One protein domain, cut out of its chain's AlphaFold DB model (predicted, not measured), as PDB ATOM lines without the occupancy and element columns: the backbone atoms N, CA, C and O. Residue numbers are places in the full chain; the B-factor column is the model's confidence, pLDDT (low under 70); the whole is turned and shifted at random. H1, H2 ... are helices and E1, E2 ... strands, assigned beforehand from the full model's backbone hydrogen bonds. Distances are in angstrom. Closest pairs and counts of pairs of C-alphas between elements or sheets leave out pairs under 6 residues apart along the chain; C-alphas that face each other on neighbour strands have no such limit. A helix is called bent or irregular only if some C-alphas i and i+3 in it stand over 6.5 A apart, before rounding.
ATOM      1  N   GLU A 159      16.451  51.139 -39.323       77.31
ATOM      2  CA  GLU A 159      17.128  51.629 -40.527       77.31
ATOM      3  C   GLU A 159      18.294  50.727 -40.960       77.31
ATOM      4  O   GLU A 159      18.666  50.687 -42.131       77.31
ATOM      5  N   LEU A 160      18.865  49.971 -40.017       75.50
ATOM      6  CA  LEU A 160      19.995  49.080 -40.248       75.50
ATOM      7  C   LEU A 160      19.577  47.630 -40.538       75.50
ATOM      8  O   LEU A 160      20.434  46.790 -40.813       75.50
ATOM      9  N   GLN A 161      18.275  47.318 -40.529       81.75
ATOM     10  CA  GLN A 161      17.789  45.960 -40.792       81.75
ATOM     11  C   GLN A 161      18.140  45.466 -42.201       81.75
ATOM     12  O   GLN A 161      18.485  44.298 -42.381       81.75
ATOM     13  N   THR A 162      18.143  46.356 -43.195       85.94
ATOM     14  CA  THR A 162      18.567  46.031 -44.568       85.94
ATOM     15  C   THR A 162      20.030  45.575 -44.627       85.94
ATOM     16  O   THR A 162      20.402  44.799 -45.504       85.94
ATOM     17  N   TYR A 163      20.852  45.989 -43.657       84.94
ATOM     18  CA  TYR A 163      22.269  45.647 -43.583       84.94
ATOM     19  C   TYR A 163      22.564  44.381 -42.767       84.94
ATOM     20  O   TYR A 163      23.719  43.966 -42.696       84.94
ATOM     21  N   LEU A 164      21.552  43.718 -42.192       86.62
ATOM     22  CA  LEU A 164      21.720  42.481 -41.413       86.62
ATOM     23  C   LEU A 164      22.605  41.411 -42.076       86.62
ATOM     24  O   LEU A 164      23.403  40.799 -41.359       86.62
ATOM     25  N   PRO A 165      22.525  41.166 -43.403       87.75
ATOM     26  CA  PRO A 165      23.402  40.197 -44.061       87.75
ATOM     27  C   PRO A 165      24.895  40.537 -43.943       87.75
ATOM     28  O   PRO A 165      25.725  39.631 -43.956       87.75
ATOM     29  N   PHE A 166      25.222  41.822 -43.791       88.75
ATOM     30  CA  PHE A 166      26.580  42.364 -43.725       88.75
ATOM     31  C   PHE A 166      27.051  42.642 -42.292       88.75
ATOM     32  O   PHE A 166      28.189  43.060 -42.091       88.75
ATOM     33  N   ILE A 167      26.202  42.399 -41.288       88.94
ATOM     34  CA  ILE A 167      26.552  42.576 -39.878       88.94
ATOM     35  C   ILE A 167      27.038  41.249 -39.290       88.94
ATOM     36  O   ILE A 167      26.333  40.232 -39.308       88.94
ATOM     37  N   THR A 168      28.242  41.267 -38.729       89.00
ATOM     38  CA  THR A 168      28.852  40.150 -38.000       89.00
ATOM     39  C   THR A 168      29.035  40.502 -36.525       89.00
ATOM     40  O   THR A 168      28.985  41.665 -36.128       89.00
ATOM     41  N   GLU A 169      29.208  39.487 -35.682       91.31
ATOM     42  CA  GLU A 169      29.605  39.679 -34.288       91.31
ATOM     43  C   GLU A 169      31.110  39.461 -34.150       91.31
ATOM     44  O   GLU A 169      31.671  38.547 -34.756       91.31
ATOM     45  N   GLY A 170      31.753  40.283 -33.328       91.69
ATOM     46  CA  GLY A 170      33.179  40.195 -33.048       91.69
ATOM     47  C   GLY A 170      33.515  40.738 -31.668       91.69
ATOM     48  O   GLY A 170      32.635  41.000 -30.847       91.69
ATOM     49  N   SER A 171      34.804  40.910 -31.405       93.12
ATOM     50  CA  SER A 171      35.284  41.509 -30.167       93.12
ATOM     51  C   SER A 171      36.516  42.367 -30.407       93.12
ATOM     52  O   SER A 171      37.283  42.101 -31.330       93.12
ATOM     53  N   VAL A 172      36.715  43.369 -29.559       92.94
ATOM     54  CA  VAL A 172      37.818  44.331 -29.643       92.94
ATOM     55  C   VAL A 172      38.442  44.545 -28.268       92.94
ATOM     56  O   VAL A 172      37.758  44.469 -27.249       92.94
ATOM     57  N   SER A 173      39.737  44.826 -28.235       92.38
ATOM     58  CA  SER A 173      40.474  45.219 -27.032       92.38
ATOM     59  C   SER A 173      41.609  46.163 -27.416       92.38
ATOM     60  O   SER A 173      42.040  46.197 -28.571       92.38
ATOM     61  N   LEU A 174      42.089  46.947 -26.449       89.06
ATOM     62  CA  LEU A 174      43.310  47.733 -26.618       89.06
ATOM     63  C   LEU A 174      44.540  46.822 -26.515       89.06
ATOM     64  O   LEU A 174      44.526  45.816 -25.803       89.06
ATOM     65  N   VAL A 175      45.617  47.181 -27.214       81.25
ATOM     66  CA  VAL A 175      46.888  46.447 -27.153       81.25
ATOM     67  C   VAL A 175      47.464  46.571 -25.742       81.25
ATOM     68  O   VAL A 175      47.687  47.675 -25.260       81.25
ATOM     69  N   GLY A 176      47.664  45.439 -25.063       76.50
ATOM     70  CA  GLY A 176      48.071  45.417 -23.650       76.50
ATOM     71  C   GLY A 176      46.946  45.734 -22.654       76.50
ATOM     72  O   GLY A 176      47.206  45.796 -21.455       76.50
ATOM     73  N   GLY A 177      45.711  45.923 -23.134       68.12
ATOM     74  CA  GLY A 177      44.517  46.131 -22.317       68.12
ATOM     75  C   GLY A 177      43.874  44.829 -21.819       68.12
ATOM     76  O   GLY A 177      44.320  43.730 -22.144       68.12
ATOM     77  N   GLY A 178      42.820  44.983 -21.009       71.44
ATOM     78  CA  GLY A 178      42.070  43.889 -20.379       71.44
ATOM     79  C   GLY A 178      41.144  43.103 -21.318       71.44
ATOM     80  O   GLY A 178      41.379  43.005 -22.523       71.44
ATOM     81  N   ASP A 179      40.088  42.526 -20.740       86.44
ATOM     82  CA  ASP A 179      39.191  41.593 -21.426       86.44
ATOM     83  C   ASP A 179      38.543  42.177 -22.698       86.44
ATOM     84  O   ASP A 179      38.176  43.356 -22.740       86.44
ATOM     85  N   PRO A 180      38.362  41.353 -23.746       91.00
ATOM     86  CA  PRO A 180      37.786  41.796 -25.006       91.00
ATOM     87  C   PRO A 180      36.303  42.166 -24.871       91.00
ATOM     88  O   PRO A 180      35.490  41.411 -24.334       91.00
ATOM     89  N   VAL A 181      35.932  43.312 -25.442       93.12
ATOM     90  CA  VAL A 181      34.556  43.822 -25.486       93.12
ATOM     91  C   VAL A 181      33.865  43.309 -26.742       93.12
ATOM     92  O   VAL A 181      34.390  43.437 -27.849       93.12
ATOM     93  N   ARG A 182      32.671  42.728 -26.595       93.31
ATOM     94  CA  ARG A 182      31.881  42.217 -27.723       93.31
ATOM     95  C   ARG A 182      31.238  43.365 -28.499       93.31
ATOM     96  O   ARG A 182      30.638  44.261 -27.914       93.31
ATOM     97  N   VAL A 183      31.330  43.307 -29.823       93.25
ATOM     98  CA  VAL A 183      30.832  44.333 -30.744       93.25
ATOM     99  C   VAL A 183      30.091  43.707 -31.919       93.25
ATOM    100  O   VAL A 183      30.273  42.533 -32.245       93.25
ATOM    101  N   ARG A 184      29.264  44.517 -32.581       91.12
ATOM    102  CA  ARG A 184      28.685  44.194 -33.887       91.12
ATOM    103  C   ARG A 184      29.402  45.009 -34.950       91.12
ATOM    104  O   ARG A 184      29.590  46.208 -34.773       91.12
ATOM    105  N   ILE A 185      29.800  44.346 -36.024       91.75
ATOM    106  CA  ILE A 185      30.640  44.897 -37.078       91.75
ATOM    107  C   ILE A 185      29.810  44.928 -38.353       91.75
ATOM    108  O   ILE A 185      29.396  43.883 -38.848       91.75
ATOM    109  N   LEU A 186      29.553  46.126 -38.869       91.00
ATOM    110  CA  LEU A 186      28.973  46.314 -40.194       91.00
ATOM    111  C   LEU A 186      30.101  46.263 -41.231       91.00
ATOM    112  O   LEU A 186      31.002  47.098 -41.195       91.00
ATOM    113  N   HIS A 187      30.060  45.290 -42.140       88.44
ATOM    114  CA  HIS A 187      31.003  45.211 -43.251       88.44
ATOM    115  C   HIS A 187      30.508  46.044 -44.429       88.44
ATOM    116  O   HIS A 187      29.573  45.646 -45.121       88.44
ATOM    117  N   ASP A 188      31.165  47.172 -44.667       83.75
ATOM    118  CA  ASP A 188      30.990  47.950 -45.887       83.75
ATOM    119  C   ASP A 188      31.998  47.497 -46.957       83.75
ATOM    120  O   ASP A 188      33.178  47.258 -46.672       83.75
ATOM    121  N   THR A 189      31.538  47.342 -48.195       74.50
ATOM    122  CA  THR A 189      32.396  46.975 -49.323       74.50
ATOM    123  C   THR A 189      33.013  48.237 -49.913       74.50
ATOM    124  O   THR A 189      32.317  49.016 -50.553       74.50
ATOM    125  N   GLY A 190      34.325  48.417 -49.743       71.50
ATOM    126  CA  GLY A 190      35.063  49.541 -50.339       71.50
ATOM    127  C   GLY A 190      35.537  50.609 -49.350       71.50
ATOM    128  O   GLY A 190      36.177  51.571 -49.767       71.50
ATOM    129  N   ALA A 191      35.297  50.437 -48.049       79.44
ATOM    130  CA  ALA A 191      35.880  51.304 -47.030       79.44
ATOM    131  C   ALA A 191      37.374  50.989 -46.822       79.44
ATOM    132  O   ALA A 191      37.758  49.839 -46.610       79.44
ATOM    133  N   SER A 192      38.222  52.024 -46.854       82.31
ATOM    134  CA  SER A 192      39.656  51.902 -46.525       82.31
ATOM    135  C   SER A 192      39.927  51.954 -45.018       82.31
ATOM    136  O   SER A 192      40.998  51.556 -44.564       82.31
ATOM    137  N   ASN A 193      38.962  52.441 -44.235       85.25
ATOM    138  CA  ASN A 193      39.084  52.646 -42.797       85.25
ATOM    139  C   ASN A 193      37.893  52.026 -42.064       85.25
ATOM    140  O   ASN A 193      36.765  52.057 -42.552       85.25
ATOM    141  N   SER A 194      38.157  51.504 -40.868       87.44
ATOM    142  CA  SER A 194      37.136  51.002 -39.950       87.44
ATOM    143  C   SER A 194      36.944  51.994 -38.814       87.44
ATOM    144  O   SER A 194      37.919  52.463 -38.228       87.44
ATOM    145  N   PHE A 195      35.689  52.266 -38.468       88.50
ATOM    146  CA  PHE A 195      35.334  53.147 -37.364       88.50
ATOM    147  C   PHE A 195      34.736  52.346 -36.216       88.50
ATOM    148  O   PHE A 195      34.031  51.356 -36.416       88.50
ATOM    149  N   ILE A 196      35.009  52.798 -35.000       90.81
ATOM    150  CA  ILE A 196      34.450  52.246 -33.776       90.81
ATOM    151  C   ILE A 196      33.914  53.391 -32.928       90.81
ATOM    152  O   ILE A 196      34.496  54.474 -32.885       90.81
ATOM    153  N   VAL A 197      32.782  53.162 -32.265       89.75
ATOM    154  CA  VAL A 197      32.196  54.155 -31.363       89.75
ATOM    155  C   VAL A 197      33.156  54.377 -30.193       89.75
ATOM    156  O   VAL A 197      33.572  53.420 -29.540       89.75
ATOM    157  N   SER A 198      33.496  55.637 -29.918       88.25
ATOM    158  CA  SER A 198      34.510  56.011 -28.921       88.25
ATOM    159  C   SER A 198      34.210  55.490 -27.514       88.25
ATOM    160  O   SER A 198      35.126  55.248 -26.745       88.25
ATOM    161  N   SER A 199      32.941  55.262 -27.177       90.50
ATOM    162  CA  SER A 199      32.534  54.733 -25.872       90.50
ATOM    163  C   SER A 199      32.726  53.219 -25.711       90.50
ATOM    164  O   SER A 199      32.426  52.692 -24.644       90.50
ATOM    165  N   VAL A 200      33.141  52.492 -26.755       91.56
ATOM    166  CA  VAL A 200      33.261  51.019 -26.717       91.56
ATOM    167  C   VAL A 200      34.534  50.564 -26.006       91.56
ATOM    168  O   VAL A 200      34.538  49.509 -25.377       91.56
ATOM    169  N   LEU A 201      35.603  51.354 -26.087       90.88
ATOM    170  CA  LEU A 201      36.871  51.111 -25.404       90.88
ATOM    171  C   LEU A 201      37.334  52.403 -24.720       90.88
ATOM    172  O   LEU A 201      36.975  53.490 -25.172       90.88
ATOM    173  N   PRO A 202      38.141  52.319 -23.650       89.38
ATOM    174  CA  PRO A 202      38.678  53.491 -22.967       89.38
ATOM    175  C   PRO A 202      39.837  54.105 -23.770       89.38
ATOM    176  O   PRO A 202      40.994  54.014 -23.367       89.38
ATOM    177  N   PHE A 203      39.542  54.679 -24.939       89.19
ATOM    178  CA  PHE A 203      40.547  55.346 -25.766       89.19
ATOM    179  C   PHE A 203      41.149  56.548 -25.025       89.19
ATOM    180  O   PHE A 203      40.436  57.348 -24.418       89.19
ATOM    181  N   SER A 204      42.469  56.666 -25.094       87.69
ATOM    182  CA  SER A 204      43.277  57.728 -24.487       87.69
ATOM    183  C   SER A 204      44.477  58.063 -25.378       87.69
ATOM    184  O   SER A 204      44.738  57.360 -26.361       87.69
ATOM    185  N   ASP A 205      45.250  59.085 -25.009       87.19
ATOM    186  CA  ASP A 205      46.504  59.429 -25.696       87.19
ATOM    187  C   ASP A 205      47.501  58.254 -25.723       87.19
ATOM    188  O   ASP A 205      48.271  58.113 -26.666       87.19
TER     189      ASP A 205
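AT A GLANCE: This is residues 159 to 205 of the 217 residues of the protein "SCAN box domain-containing protein" of Oryzias melastigma (UniProt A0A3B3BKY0). A two-stranded hairpin, E1 and E2, has a short irregular helix, H1, at one end and the loop 173 to 180 at the other; residues 187 to 205, without a named element, swing away from E2 and fold back along the hairpin's length. The printed part has 47 residues, with H1, E1 and E2 in that order and an antiparallel sheet E1 - E2. The class is mixed, with under half of the residues in named elements. It is loose, radius of gyration of the C-alphas 12.5 A, and elongated, spanning 35 by 21 by 16 A.

IN THESE COORDINATES: H1, residues 159 to 166, begins at C-alpha 159 (17.128, 51.629, -40.527) and is irregular: C-alphas 162 and 165 are 7.6 A apart. E1, residues 167 to 172, measures 15.3 A. E2, residues 181 to 186, measures 15.9 A and ends at C-alpha 186 (28.973, 46.314, -40.194).

HOW THE PARTS SIT: E1 and E2 form a hairpin, antiparallel at 147 degrees; N 170 and O 183 are within hydrogen-bond range at 2.9 A. The closest C-alphas of H1 and E2, Phe 166 and Leu 186, are 5.8 A apart. In H1, 0 of 4 O i to N i+4 pairs and 3 of 5 O i to N i+3 pairs are within range.

THE WHOLE: The C-alphas farthest apart, Thr 162 and Asp 205, are 36.3 A apart. The printed part has no cut, and residue 177 is under pLDDT 70.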